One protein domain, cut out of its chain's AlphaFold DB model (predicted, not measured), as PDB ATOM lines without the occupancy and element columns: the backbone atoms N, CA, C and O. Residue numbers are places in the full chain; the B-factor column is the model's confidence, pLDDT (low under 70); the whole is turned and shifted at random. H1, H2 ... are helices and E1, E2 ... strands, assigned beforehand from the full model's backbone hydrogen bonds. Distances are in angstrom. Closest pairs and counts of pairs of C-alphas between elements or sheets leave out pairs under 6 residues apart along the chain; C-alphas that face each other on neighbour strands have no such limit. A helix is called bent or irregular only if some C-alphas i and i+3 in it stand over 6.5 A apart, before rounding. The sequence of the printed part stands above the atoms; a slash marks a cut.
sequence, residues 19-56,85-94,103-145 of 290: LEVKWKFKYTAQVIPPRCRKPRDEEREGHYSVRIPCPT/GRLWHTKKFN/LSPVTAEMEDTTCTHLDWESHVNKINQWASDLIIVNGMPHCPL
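Overview. This is residues 19 to 56, 85 to 94 and 103 to 145 of the 290 residues of an uncharacterized protein of Cyanobacteria bacterium UBA8543 (UniProt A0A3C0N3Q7). A long, bent hairpin of two strands, E1 and E2, makes the length of a rod, with the single helix H1 packed along the hairpin and a small sheet, E3, E5 and E4, at one end. The link of residues 32 to 39 lies at the opposite end, and residues 103 to 119, with no named element, run back alongside the hairpin before H1. The printed part has 91 residues, with one named helix and five named strands in the order E1 E2 E3 H1 E4 E5. Both sheets, E1 - E2 and E3 - E5 - E4, are antiparallel, and the class is mixed, helices and strands. The whole is loose, with a radius of gyration of the C-alphas of 17.0 A and spans of 57 by 28 by 22 A.

Arrangement. E1, residues 19 to 31, and E2, residues 40 to 53, form an antiparallel hairpin, with 162 degrees between their directions. N 25 and O 46 are 3.0 A apart and N 46 and O 25 are 2.7 A apart, both within hydrogen-bond range. E1 bends by 54 degrees at residue 26 and E2 by 54 degrees at residue 43. H1, residues 120 to 132, comes closest to E2 at the C-alphas of Ile 52 and Ala 131, 5.6 A apart. Its closest C-alphas to E1 are those of Tyr 27 and Trp 120, 5.8 A apart. In H1 every O i to N i+4 pair is within hydrogen-bond range. E4, residues 135 to 137, comes closest to E2 at the C-alphas of Pro 53 and Ile 135, 5.1 A apart. E4 forms a hairpin with E5, residues 140 to 144, where N 142 and O 135 are within hydrogen-bond range at 2.8 A. E5 is the inner strand, and its pairing is staggered: residues 140 to 142 pair with E4, and residues 142 to 144 with E3, residues 86 to 90. N 89 and O 143 are within hydrogen-bond range at 2.9 A. H1 is not on this sheet, but only just, with 4 pairs of C-alphas within 10 A. E1 and E4 are only just apart, at 8.2 A.

Along the chain. E1 begins at C-alpha 19, (35.083, 12.080, 37.223), and is 34.8 A long from first to last C-alpha. E2 is 39.1 A long and ends at C-alpha 53, (38.464, 6.527, 36.459). H1 is 18.5 A long, E3 and E5 are 13.3 A each, and E4 is 6.5 A. E5 ends at C-alpha 144, (37.960, -1.803, 27.377).

Size, cuts and confidence. The two C-alphas farthest apart, those of Arg 35 and Thr 56, are 57.6 A apart. Residues 57 to 84 are not printed, and C-alphas 56 and 85 are 15.2 A apart across that cut; residues 95 to 102 are not printed either, with 12.8 A between C-alphas 94 and 103. Of the links that are printed whole, H1 to E4 and E4 to E5 are tight and E1 to E2 is short. The mean pLDDT of the printed part is 76.6, and the model's confidence is under 70 at residues 92 to 94 and 103 to 118.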
ATOM      1  N   LEU A  19      36.165  11.191  37.614       83.94
ATOM      2  CA  LEU A  19      35.083  12.080  37.223       83.94
ATOM      3  C   LEU A  19      33.789  11.594  37.871       83.94
ATOM      4  O   LEU A  19      33.364  10.461  37.647       83.94
ATOM      5  N   GLU A  20      33.148  12.454  38.656       85.00
ATOM      6  CA  GLU A  20      31.820  12.184  39.200       85.00
ATOM      7  C   GLU A  20      30.741  12.575  38.186       85.00
ATOM      8  O   GLU A  20      30.653  13.727  37.755       85.00
ATOM      9  N   VAL A  21      29.892  11.613  37.837       78.50
ATOM     10  CA  VAL A  21      28.782  11.784  36.903       78.50
ATOM     11  C   VAL A  21      27.466  11.558  37.632       78.50
ATOM     12  O   VAL A  21      27.260  10.513  38.249       78.50
ATOM     13  N   LYS A  22      26.556  12.534  37.550       79.69
ATOM     14  CA  LYS A  22      25.218  12.465  38.154       79.69
ATOM     15  C   LYS A  22      24.190  12.028  37.118       79.69
ATOM     16  O   LYS A  22      24.089  12.635  36.058       79.69
ATOM     17  N   TRP A  23      23.397  11.026  37.468       74.25
ATOM     18  CA  TRP A  23      22.367  10.422  36.633       74.25
ATOM     19  C   TRP A  23      20.986  10.633  37.250       74.25
ATOM     20  O   TRP A  23      20.800  10.424  38.451       74.25
ATOM     21  N   LYS A  24      20.011  11.013  36.421       77.56
ATOM     22  CA  LYS A  24      18.589  11.067  36.780       77.56
ATOM     23  C   LYS A  24      17.815  10.041  35.963       77.56
ATOM     24  O   LYS A  24      18.030   9.948  34.760       77.56
ATOM     25  N   PHE A  25      16.944   9.271  36.597       75.44
ATOM     26  CA  PHE A  25      16.132   8.258  35.918       75.44
ATOM     27  C   PHE A  25      14.772   8.108  36.597       75.44
ATOM     28  O   PHE A  25      14.587   8.544  37.729       75.44
ATOM     29  N   LYS A  26      13.814   7.490  35.910       81.50
ATOM     30  CA  LYS A  26      12.529   7.085  36.487       81.50
ATOM     31  C   LYS A  26      12.543   5.584  36.720       81.50
ATOM     32  O   LYS A  26      13.116   4.861  35.915       81.50
ATOM     33  N   TYR A  27      11.934   5.125  37.803       82.44
ATOM     34  CA  TYR A  27      11.863   3.705  38.139       82.44
ATOM     35  C   TYR A  27      10.498   3.356  38.728       82.44
ATOM     36  O   TYR A  27       9.815   4.213  39.291       82.44
ATOM     37  N   THR A  28      10.105   2.089  38.624       83.88
ATOM     38  CA  THR A  28       8.870   1.590  39.235       83.88
ATOM     39  C   THR A  28       9.162   1.012  40.615       83.88
ATOM     40  O   THR A  28      10.060   0.189  40.792       83.88
ATOM     41  N   ALA A  29       8.380   1.426  41.611       87.12
ATOM     42  CA  ALA A  29       8.393   0.862  42.951       87.12
ATOM     43  C   ALA A  29       7.055   0.186  43.265       87.12
ATOM     44  O   ALA A  29       5.987   0.731  42.996       87.12
ATOM     45  N   GLN A  30       7.112  -0.982  43.903       88.44
ATOM     46  CA  GLN A  30       5.922  -1.659  44.415       88.44
ATOM     47  C   GLN A  30       5.531  -1.058  45.767       88.44
ATOM     48  O   GLN A  30       6.234  -1.214  46.766       88.44
ATOM     49  N   VAL A  31       4.388  -0.380  45.806       89.62
ATOM     50  CA  VAL A  31       3.851   0.268  47.007       89.62
ATOM     51  C   VAL A  31       2.498  -0.336  47.342       89.62
ATOM     52  O   VAL A  31       1.687  -0.604  46.460       89.62
ATOM     53  N   ILE A  32       2.225  -0.568  48.628       90.00
ATOM     54  CA  ILE A  32       0.897  -0.975  49.103       90.00
ATOM     55  C   ILE A  32       0.214   0.273  49.676       90.00
ATOM     56  O   ILE A  32       0.575   0.698  50.776       90.00
ATOM     57  N   PRO A  33      -0.762   0.880  48.971       87.81
ATOM     58  CA  PRO A  33      -1.448   2.055  49.484       87.81
ATOM     59  C   PRO A  33      -2.180   1.760  50.800       87.81
ATOM     60  O   PRO A  33      -2.632   0.625  51.019       87.81
ATOM     61  N   PRO A  34      -2.393   2.775  51.657       89.25
ATOM     62  CA  PRO A  34      -3.210   2.617  52.850       89.25
ATOM     63  C   PRO A  34      -4.585   2.030  52.501       89.25
ATOM     64  O   PRO A  34      -5.257   2.507  51.589       89.25
ATOM     65  N   ARG A  35      -5.023   1.007  53.250       87.94
ATOM     66  CA  ARG A  35      -6.292   0.260  53.063       87.94
ATOM     67  C   ARG A  35      -6.344  -0.692  51.861       87.94
ATOM     68  O   ARG A  35      -7.359  -1.359  51.670       87.94
ATOM     69  N   CYS A  36      -5.277  -0.818  51.081       86.31
ATOM     70  CA  CYS A  36      -5.156  -1.858  50.063       86.31
ATOM     71  C   CYS A  36      -4.415  -3.085  50.616       86.31
ATOM     72  O   CYS A  36      -3.621  -2.987  51.544       86.31
ATOM     73  N   ARG A  37      -4.682  -4.265  50.038       86.62
ATOM     74  CA  ARG A  37      -3.931  -5.507  50.323       86.62
ATOM     75  C   ARG A  37      -2.982  -5.915  49.195       86.62
ATOM     76  O   ARG A  37      -2.158  -6.796  49.394       86.62
ATOM     77  N   LYS A  38      -3.141  -5.326  48.006       88.94
ATOM     78  CA  LYS A  38      -2.353  -5.652  46.815       88.94
ATOM     79  C   LYS A  38      -1.348  -4.531  46.534       88.94
ATOM     80  O   LYS A  38      -1.783  -3.376  46.523       88.94
ATOM     81  N   PRO A  39      -0.069  -4.867  46.299       89.31
ATOM     82  CA  PRO A  39       0.918  -3.938  45.764       89.31
ATOM     83  C   PRO A  39       0.465  -3.309  44.438       89.31
ATOM     84  O   PRO A  39      -0.301  -3.911  43.677       89.31
ATOM     85  N   ARG A  40       0.896  -2.072  44.208       86.62
ATOM     86  CA  ARG A  40       0.696  -1.286  42.992       86.62
ATOM     87  C   ARG A  40       2.055  -0.763  42.546       86.62
ATOM     88  O   ARG A  40       2.842  -0.335  43.386       86.62
ATOM     89  N   ASP A  41       2.271  -0.759  41.240       87.06
ATOM     90  CA  ASP A  41       3.387  -0.054  40.625       87.06
ATOM     91  C   ASP A  41       3.164   1.457  40.732       87.06
ATOM     92  O   ASP A  41       2.114   1.971  40.338       87.06
ATOM     93  N   GLU A  42       4.141   2.153  41.298       88.25
ATOM     94  CA  GLU A  42       4.207   3.608  41.375       88.25
ATOM     95  C   GLU A  42       5.513   4.071  40.724       88.25
ATOM     96  O   GLU A  42       6.593   3.592  41.078       88.25
ATOM     97  N   GLU A  43       5.418   5.000  39.772       87.75
ATOM     98  CA  GLU A  43       6.585   5.628  39.151       87.75
ATOM     99  C   GLU A  43       7.227   6.619  40.129       87.75
ATOM    100  O   GLU A  43       6.542   7.420  40.770       87.75
ATOM    101  N   ARG A  44       8.552   6.563  40.248       88.62
ATOM    102  CA  ARG A  44       9.353   7.446  41.096       88.62
ATOM    103  C   ARG A  44      10.552   7.983  40.341       88.62
ATOM    104  O   ARG A  44      11.053   7.358  39.412       88.62
ATOM    105  N   GLU A  45      11.043   9.127  40.795       87.81
ATOM    106  CA  GLU A  45      12.289   9.707  40.307       87.81
ATOM    107  C   GLU A  45      13.477   9.216  41.129       87.81
ATOM    108  O   GLU A  45      13.438   9.177  42.362       87.81
ATOM    109  N   GLY A  46      14.554   8.875  40.434       82.00
ATOM    110  CA  GLY A  46      15.802   8.422  41.002       82.00
ATOM    111  C   GLY A  46      16.997   9.272  40.594       82.00
ATOM    112  O   GLY A  46      17.049   9.827  39.499       82.00
ATOM    113  N   HIS A  47      17.951   9.386  41.516       85.56
ATOM    114  CA  HIS A  47      19.174  10.166  41.360       85.56
ATOM    115  C   HIS A  47      20.362   9.335  41.843       85.56
ATOM    116  O   HIS A  47      20.412   8.967  43.014       85.56
ATOM    117  N   TYR A  48      21.331   9.061  40.976       83.25
ATOM    118  CA  TYR A  48      22.509   8.268  41.328       83.25
ATOM    119  C   TYR A  48      23.780   8.934  40.815       83.25
ATOM    120  O   TYR A  48      23.768   9.540  39.751       83.25
ATOM    121  N   SER A  49      24.866   8.865  41.582       83.44
ATOM    122  CA  SER A  49      26.162   9.423  41.176       83.44
ATOM    123  C   SER A  49      27.170   8.295  41.069       83.44
ATOM    124  O   SER A  49      27.269   7.472  41.977       83.44
ATOM    125  N   VAL A  50      27.904   8.261  39.964       83.88
ATOM    126  CA  VAL A  50      28.900   7.232  39.670       83.88
ATOM    127  C   VAL A  50      30.242   7.883  39.356       83.88
ATOM    128  O   VAL A  50      30.297   9.040  38.938       83.88
ATOM    129  N   ARG A  51      31.334   7.160  39.602       87.31
ATOM    130  CA  ARG A  51      32.702   7.637  39.386       87.31
ATOM    131  C   ARG A  51      33.331   6.906  38.210       87.31
ATOM    132  O   ARG A  51      33.302   5.681  38.183       87.31
ATOM    133  N   ILE A  52      33.923   7.657  37.288       87.06
ATOM    134  CA  ILE A  52      34.663   7.122  36.142       87.06
ATOM    135  C   ILE A  52      36.159   7.377  36.363       87.06
ATOM    136  O   ILE A  52      36.535   8.537  36.567       87.06
ATOM    137  N   PRO A  53      37.024   6.349  36.315       92.44
ATOM    138  CA  PRO A  53      38.464   6.527  36.459       92.44
ATOM    139  C   PRO A  53      39.038   7.461  35.390       92.44
ATOM    140  O   PRO A  53      38.746   7.326  34.199       92.44
ATOM    141  N   CYS A  54      39.888   8.391  35.815       92.06
ATOM    142  CA  CYS A  54      40.561   9.367  34.962       92.06
ATOM    143  C   CYS A  54      42.092   9.216  35.031       92.06
ATOM    144  O   CYS A  54      42.779  10.111  35.530       92.06
ATOM    145  N   PRO A  55      42.664   8.078  34.597       94.81
ATOM    146  CA  PRO A  55      44.103   7.884  34.670       94.81
ATOM    147  C   PRO A  55      44.847   8.839  33.732       94.81
ATOM    148  O   PRO A  55      44.407   9.151  32.624       94.81
ATOM    149  N   THR A  56      46.021   9.284  34.175       92.94
ATOM    150  CA  THR A  56      46.935  10.082  33.350       92.94
ATOM    151  C   THR A  56      47.561   9.227  32.247       92.94
ATOM    152  O   THR A  56      47.567   7.999  32.325       92.94
ATOM    153  N   GLY A  85      45.626  -3.736  34.012       86.69
ATOM    154  CA  GLY A  85      45.762  -5.046  33.372       86.69
ATOM    155  C   GLY A  85      44.847  -5.265  32.163       86.69
ATOM    156  O   GLY A  85      44.662  -6.403  31.756       86.69
ATOM    157  N   ARG A  86      44.271  -4.211  31.573       87.75
ATOM    158  CA  ARG A  86      43.399  -4.303  30.393       87.75
ATOM    159  C   ARG A  86      43.835  -3.333  29.309       87.75
ATOM    160  O   ARG A  86      44.381  -2.266  29.594       87.75
ATOM    161  N   LEU A  87      43.592  -3.703  28.055       90.12
ATOM    162  CA  LEU A  87      43.744  -2.784  26.935       90.12
ATOM    163  C   LEU A  87      42.481  -1.942  26.773       90.12
ATOM    164  O   LEU A  87      41.372  -2.445  26.888       90.12
ATOM    165  N   TRP A  88      42.662  -0.667  26.461       91.44
ATOM    166  CA  TRP A  88      41.602   0.314  26.287       91.44
ATOM    167  C   TRP A  88      41.784   1.017  24.953       91.44
ATOM    168  O   TRP A  88      42.890   1.448  24.624       91.44
ATOM    169  N   HIS A  89      40.715   1.169  24.181       89.25
ATOM    170  CA  HIS A  89      40.761   1.859  22.896       89.25
ATOM    171  C   HIS A  89      39.924   3.132  22.938       89.25
ATOM    172  O   HIS A  89      38.905   3.206  23.624       89.25
ATOM    173  N   THR A  90      40.348   4.153  22.193       86.75
ATOM    174  CA  THR A  90      39.564   5.383  22.072       86.75
ATOM    175  C   THR A  90      38.204   5.060  21.457       86.75
ATOM    176  O   THR A  90      38.126   4.475  20.370       86.75
ATOM    177  N   LYS A  91      37.129   5.458  22.139       75.75
ATOM    178  CA  LYS A  91      35.772   5.361  21.598       75.75
ATOM    179  C   LYS A  91      35.638   6.425  20.499       75.75
ATOM    180  O   LYS A  91      35.640   7.616  20.803       75.75
ATOM    181  N   LYS A  92      35.625   6.025  19.218       62.62
ATOM    182  CA  LYS A  92      35.348   6.952  18.102       62.62
ATOM    183  C   LYS A  92      33.843   7.234  18.041       62.62
ATOM    184  O   LYS A  92      33.043   6.321  18.220       62.62
ATOM    185  N   PHE A  93      33.490   8.491  17.789       43.06
ATOM    186  CA  PHE A  93      32.127   8.938  17.492       43.06
ATOM    187  C   PHE A  93      31.608   8.272  16.197       43.06
ATOM    188  O   PHE A  93      32.412   7.842  15.369       43.06
ATOM    189  N   ASN A  94      30.287   8.150  16.038       38.44
ATOM    190  CA  ASN A  94      29.648   7.424  14.931       38.44
ATOM    191  C   ASN A  94      29.896   8.040  13.524       38.44
ATOM    192  O   ASN A  94      30.449   9.133  13.383       38.44
ATOM    193  N   LEU A 103      30.851  11.166  26.489       38.69
ATOM    194  CA  LEU A 103      29.636  10.910  27.265       38.69
ATOM    195  C   LEU A 103      28.814  12.206  27.166       38.69
ATOM    196  O   LEU A 103      29.169  13.250  27.705       38.69
ATOM    197  N   SER A 104      27.649  12.178  26.547       33.41
ATOM    198  CA  SER A 104      26.616  12.820  27.332       33.41
ATOM    199  C   SER A 104      26.662  11.930  28.579       33.41
ATOM    200  O   SER A 104      26.354  10.737  28.470       33.41
ATOM    201  N   PRO A 105      27.034  12.420  29.784       33.38
ATOM    202  CA  PRO A 105      26.203  11.971  30.868       33.38
ATOM    203  C   PRO A 105      24.777  12.086  30.341       33.38
ATOM    204  O   PRO A 105      24.460  12.933  29.504       33.38
ATOM    205  N   VAL A 106      23.863  11.329  30.872       39.00
ATOM    206  CA  VAL A 106      22.506  11.840  30.880       39.00
ATOM    207  C   VAL A 106      22.499  13.160  31.717       39.00
ATOM    208  O   VAL A 106      22.028  13.200  32.842       39.00
ATOM    209  N   THR A 107      23.109  14.251  31.229       36.88
ATOM    210  CA  THR A 107      23.170  15.616  31.764       36.88
ATOM    211  C   THR A 107      22.609  16.533  30.700       36.88
ATOM    212  O   THR A 107      23.272  17.418  30.177       36.88
ATOM    213  N   ALA A 108      21.359  16.273  30.378       31.44
ATOM    214  CA  ALA A 108      20.308  17.269  30.343       31.44
ATOM    215  C   ALA A 108      19.053  16.461  30.050       31.44
ATOM    216  O   ALA A 108      18.783  16.134  28.905       31.44
ATOM    217  N   GLU A 109      18.343  16.050  31.099       37.50
ATOM    218  CA  GLU A 109      16.932  15.681  30.936       37.50
ATOM    219  C   GLU A 109      16.644  14.545  29.936       37.50
ATOM    220  O   GLU A 109      15.536  14.470  29.414       37.50
ATOM    221  N   MET A 110      17.575  13.613  29.682       40.28
ATOM    222  CA  MET A 110      17.151  12.337  29.109       40.28
ATOM    223  C   MET A 110      16.441  11.574  30.217       40.28
ATOM    224  O   MET A 110      17.039  10.835  30.996       40.28
ATOM    225  N   GLU A 111      15.129  11.780  30.295       40.81
ATOM    226  CA  GLU A 111      14.254  10.697  30.688       40.81
ATOM    227  C   GLU A 111      14.684   9.483  29.858       40.81
ATOM    228  O   GLU A 111      14.460   9.446  28.646       40.81
ATOM    229  N   ASP A 112      15.294   8.482  30.491       43.28
ATOM    230  CA  ASP A 112      15.251   7.128  29.950       43.28
ATOM    231  C   ASP A 112      13.789   6.662  30.059       43.28
ATOM    232  O   ASP A 112      13.389   5.885  30.921       43.28
ATOM    233  N   THR A 113      12.945   7.262  29.218       41.94
ATOM    234  CA  THR A 113      11.503   7.033  29.107       41.94
ATOM    235  C   THR A 113      11.215   5.638  28.576       41.94
ATOM    236  O   THR A 113      10.064   5.209  28.563       41.94
ATOM    237  N   THR A 114      12.239   4.904  28.138       44.53
ATOM    238  CA  THR A 114      12.053   3.626  27.459       44.53
ATOM    239  C   THR A 114      11.908   2.445  28.417       44.53
ATOM    240  O   THR A 114      11.399   1.400  28.010       44.53
ATOM    241  N   CYS A 115      12.291   2.587  29.694       50.06
ATOM    242  CA  CYS A 115      12.235   1.484  30.656       50.06
ATOM    243  C   CYS A 115      11.796   1.911  32.064       50.06
ATOM    244  O   CYS A 115      12.439   1.583  33.055       50.06
ATOM    245  N   THR A 116      10.631   2.554  32.178       54.91
ATOM    246  CA  THR A 116      10.004   2.844  33.484       54.91
ATOM    247  C   THR A 116       9.733   1.584  34.316       54.91
ATOM    248  O   THR A 116       9.555   1.679  35.524       54.91
ATOM    249  N   HIS A 117       9.739   0.394  33.707       62.75
ATOM    250  CA  HIS A 117       9.465  -0.893  34.354       62.75
ATOM    251  C   HIS A 117      10.612  -1.477  35.189       62.75
ATOM    252  O   HIS A 117      10.425  -2.531  35.798       62.75
ATOM    253  N   LEU A 118      11.794  -0.859  35.200       69.44
ATOM    254  CA  LEU A 118      12.897  -1.329  36.035       69.44
ATOM    255  C   LEU A 118      12.766  -0.784  37.457       69.44
ATOM    256  O   LEU A 118      12.274   0.325  37.677       69.44
ATOM    257  N   ASP A 119      13.218  -1.575  38.425       82.81
ATOM    258  CA  ASP A 119      13.389  -1.107  39.792       82.81
ATOM    259  C   ASP A 119      14.671  -0.268  39.935       82.81
ATOM    260  O   ASP A 119      15.523  -0.189  39.043       82.81
ATOM    261  N   TRP A 120      14.797   0.390  41.086       83.69
ATOM    262  CA  TRP A 120      15.952   1.221  41.419       83.69
ATOM    263  C   TRP A 120      17.285   0.473  41.273       83.69
ATOM    264  O   TRP A 120      18.242   1.007  40.713       83.69
ATOM    265  N   GLU A 121      17.355  -0.758  41.782       86.81
ATOM    266  CA  GLU A 121      18.588  -1.545  41.829       86.81
ATOM    267  C   GLU A 121      19.063  -1.920  40.422       86.81
ATOM    268  O   GLU A 121      20.243  -1.784  40.104       86.81
ATOM    269  N   SER A 122      18.135  -2.287  39.540       77.81
ATOM    270  CA  SER A 122      18.414  -2.563  38.132       77.81
ATOM    271  C   SER A 122      18.997  -1.347  37.410       77.81
ATOM    272  O   SER A 122      19.938  -1.493  36.627       77.81
ATOM    273  N   HIS A 123      18.484  -0.144  37.683       78.25
ATOM    274  CA  HIS A 123      19.055   1.091  37.140       78.25
ATOM    275  C   HIS A 123      20.459   1.360  37.677       78.25
ATOM    276  O   HIS A 123      21.373   1.606  36.892       78.25
ATOM    277  N   VAL A 124      20.656   1.271  38.993       83.44
ATOM    278  CA  VAL A 124      21.971   1.473  39.617       83.44
ATOM    279  C   VAL A 124      23.006   0.492  39.066       83.44
ATOM    280  O   VAL A 124      24.112   0.902  38.721       83.44
ATOM    281  N   ASN A 125      22.641  -0.779  38.898       78.75
ATOM    282  CA  ASN A 125      23.525  -1.795  38.331       78.75
ATOM    283  C   ASN A 125      23.922  -1.469  36.888       78.75
ATOM    284  O   ASN A 125      25.099  -1.554  36.549       78.75
ATOM    285  N   LYS A 126      22.975  -1.028  36.049       75.94
ATOM    286  CA  LYS A 126      23.278  -0.584  34.678       75.94
ATOM    287  C   LYS A 126      24.213   0.625  34.648       75.94
ATOM    288  O   LYS A 126      25.126   0.657  33.831       75.94
ATOM    289  N   ILE A 127      23.997   1.603  35.530       77.75
ATOM    290  CA  ILE A 127      24.838   2.805  35.616       77.75
ATOM    291  C   ILE A 127      26.260   2.436  36.059       77.75
ATOM    292  O   ILE A 127      27.230   2.921  35.479       77.75
ATOM    293  N   ASN A 128      26.394   1.551  37.049       81.75
ATOM    294  CA  ASN A 128      27.698   1.073  37.506       81.75
ATOM    295  C   ASN A 128      28.426   0.263  36.431       81.75
ATOM    296  O   ASN A 128      29.611   0.496  36.221       81.75
ATOM    297  N   GLN A 129      27.718  -0.613  35.713       76.25
ATOM    298  CA  GLN A 129      28.286  -1.363  34.590       76.25
ATOM    299  C   GLN A 129      28.788  -0.426  33.487       76.25
ATOM    300  O   GLN A 129      29.909  -0.551  33.005       76.25
ATOM    301  N   TRP A 130      27.980   0.566  33.114       80.38
ATOM    302  CA  TRP A 130      28.390   1.570  32.137       80.38
ATOM    303  C   TRP A 130      29.657   2.316  32.574       80.38
ATOM    304  O   TRP A 130      30.544   2.542  31.754       80.38
ATOM    305  N   ALA A 131      29.766   2.680  33.855       81.75
ATOM    306  CA  ALA A 131      30.935   3.386  34.368       81.75
ATOM    307  C   ALA A 131      32.180   2.492  34.448       81.75
ATOM    308  O   ALA A 131      33.280   2.990  34.224       81.75
ATOM    309  N   SER A 132      32.026   1.193  34.737       82.81
ATOM    310  CA  SER A 132      33.148   0.245  34.738       82.81
ATOM    311  C   SER A 132      33.702  -0.025  33.339       82.81
ATOM    312  O   SER A 132      34.869  -0.389  33.207       82.81
ATOM    313  N   ASP A 133      32.901   0.204  32.299       83.12
ATOM    314  CA  ASP A 133      33.291   0.017  30.898       83.12
ATOM    315  C   ASP A 133      33.957   1.272  30.296       83.12
ATOM    316  O   ASP A 133      34.058   1.417  29.071       83.12
ATOM    317  N   LEU A 134      34.403   2.207  31.146       87.75
ATOM    318  CA  LEU A 134      34.966   3.489  30.733       87.75
ATOM    319  C   LEU A 134      36.166   3.918  31.579       87.75
ATOM    320  O   LEU A 134      36.155   3.849  32.804       87.75
ATOM    321  N   ILE A 135      37.158   4.493  30.902       91.50
ATOM    322  CA  ILE A 135      38.154   5.382  31.513       91.50
ATOM    323  C   ILE A 135      38.260   6.673  30.710       91.50
ATOM    324  O   ILE A 135      37.983   6.697  29.508       91.50
ATOM    325  N   ILE A 136      38.710   7.747  31.352       90.19
ATOM    326  CA  ILE A 136      38.956   9.035  30.702       90.19
ATOM    327  C   ILE A 136      40.444   9.358  30.790       90.19
ATOM    328  O   ILE A 136      40.975   9.617  31.860       90.19
ATOM    329  N   VAL A 137      41.125   9.395  29.650       89.75
ATOM    330  CA  VAL A 137      42.550   9.750  29.589       89.75
ATOM    331  C   VAL A 137      42.673  11.064  28.844       89.75
ATOM    332  O   VAL A 137      42.258  11.154  27.689       89.75
ATOM    333  N   ASN A 138      43.204  12.095  29.504       86.69
ATOM    334  CA  ASN A 138      43.302  13.459  28.964       86.69
ATOM    335  C   ASN A 138      41.969  13.996  28.410       86.69
ATOM    336  O   ASN A 138      41.919  14.582  27.329       86.69
ATOM    337  N   GLY A 139      40.865  13.741  29.115       83.19
ATOM    338  CA  GLY A 139      39.529  14.159  28.680       83.19
ATOM    339  C   GLY A 139      38.935  13.339  27.528       83.19
ATOM    340  O   GLY A 139      37.843  13.663  27.068       83.19
ATOM    341  N   MET A 140      39.612  12.280  27.066       85.12
ATOM    342  CA  MET A 140      39.113  11.388  26.017       85.12
ATOM    343  C   MET A 140      38.602  10.068  26.611       85.12
ATOM    344  O   MET A 140      39.362   9.392  27.317       85.12
ATOM    345  N   PRO A 141      37.357   9.655  26.313       86.25
ATOM    346  CA  PRO A 141      36.821   8.388  26.787       86.25
ATOM    347  C   PRO A 141      37.431   7.205  26.027       86.25
ATOM    348  O   PRO A 141      37.624   7.240  24.806       86.25
ATOM    349  N   HIS A 142      37.707   6.138  26.763       89.69
ATOM    350  CA  HIS A 142      38.169   4.868  26.228       89.69
ATOM    351  C   HIS A 142      37.285   3.741  26.758       89.69
ATOM    352  O   HIS A 142      36.838   3.798  27.901       89.69
ATOM    353  N   CYS A 143      37.063   2.726  25.928       86.62
ATOM    354  CA  CYS A 143      36.360   1.500  26.303       86.62
ATOM    355  C   CYS A 143      37.350   0.338  26.392       86.62
ATOM    356  O   CYS A 143      38.362   0.353  25.673       86.62
ATOM    357  N   PRO A 144      37.088  -0.655  27.257       87.12
ATOM    358  CA  PRO A 144      37.960  -1.803  27.377       87.12
ATOM    359  C   PRO A 144      37.876  -2.622  26.092       87.12
ATOM    360  O   PRO A 144      36.810  -2.787  25.495       87.12
ATOM    361  N   LEU A 145      39.015  -3.146  25.663       82.12
ATOM    362  CA  LEU A 145      39.030  -4.251  24.733       82.12
ATOM    363  C   LEU A 145      38.708  -5.538  25.507       82.12
ATOM    364  O   LEU A 145      39.292  -5.765  26.566       82.12
TER     365      LEU A 145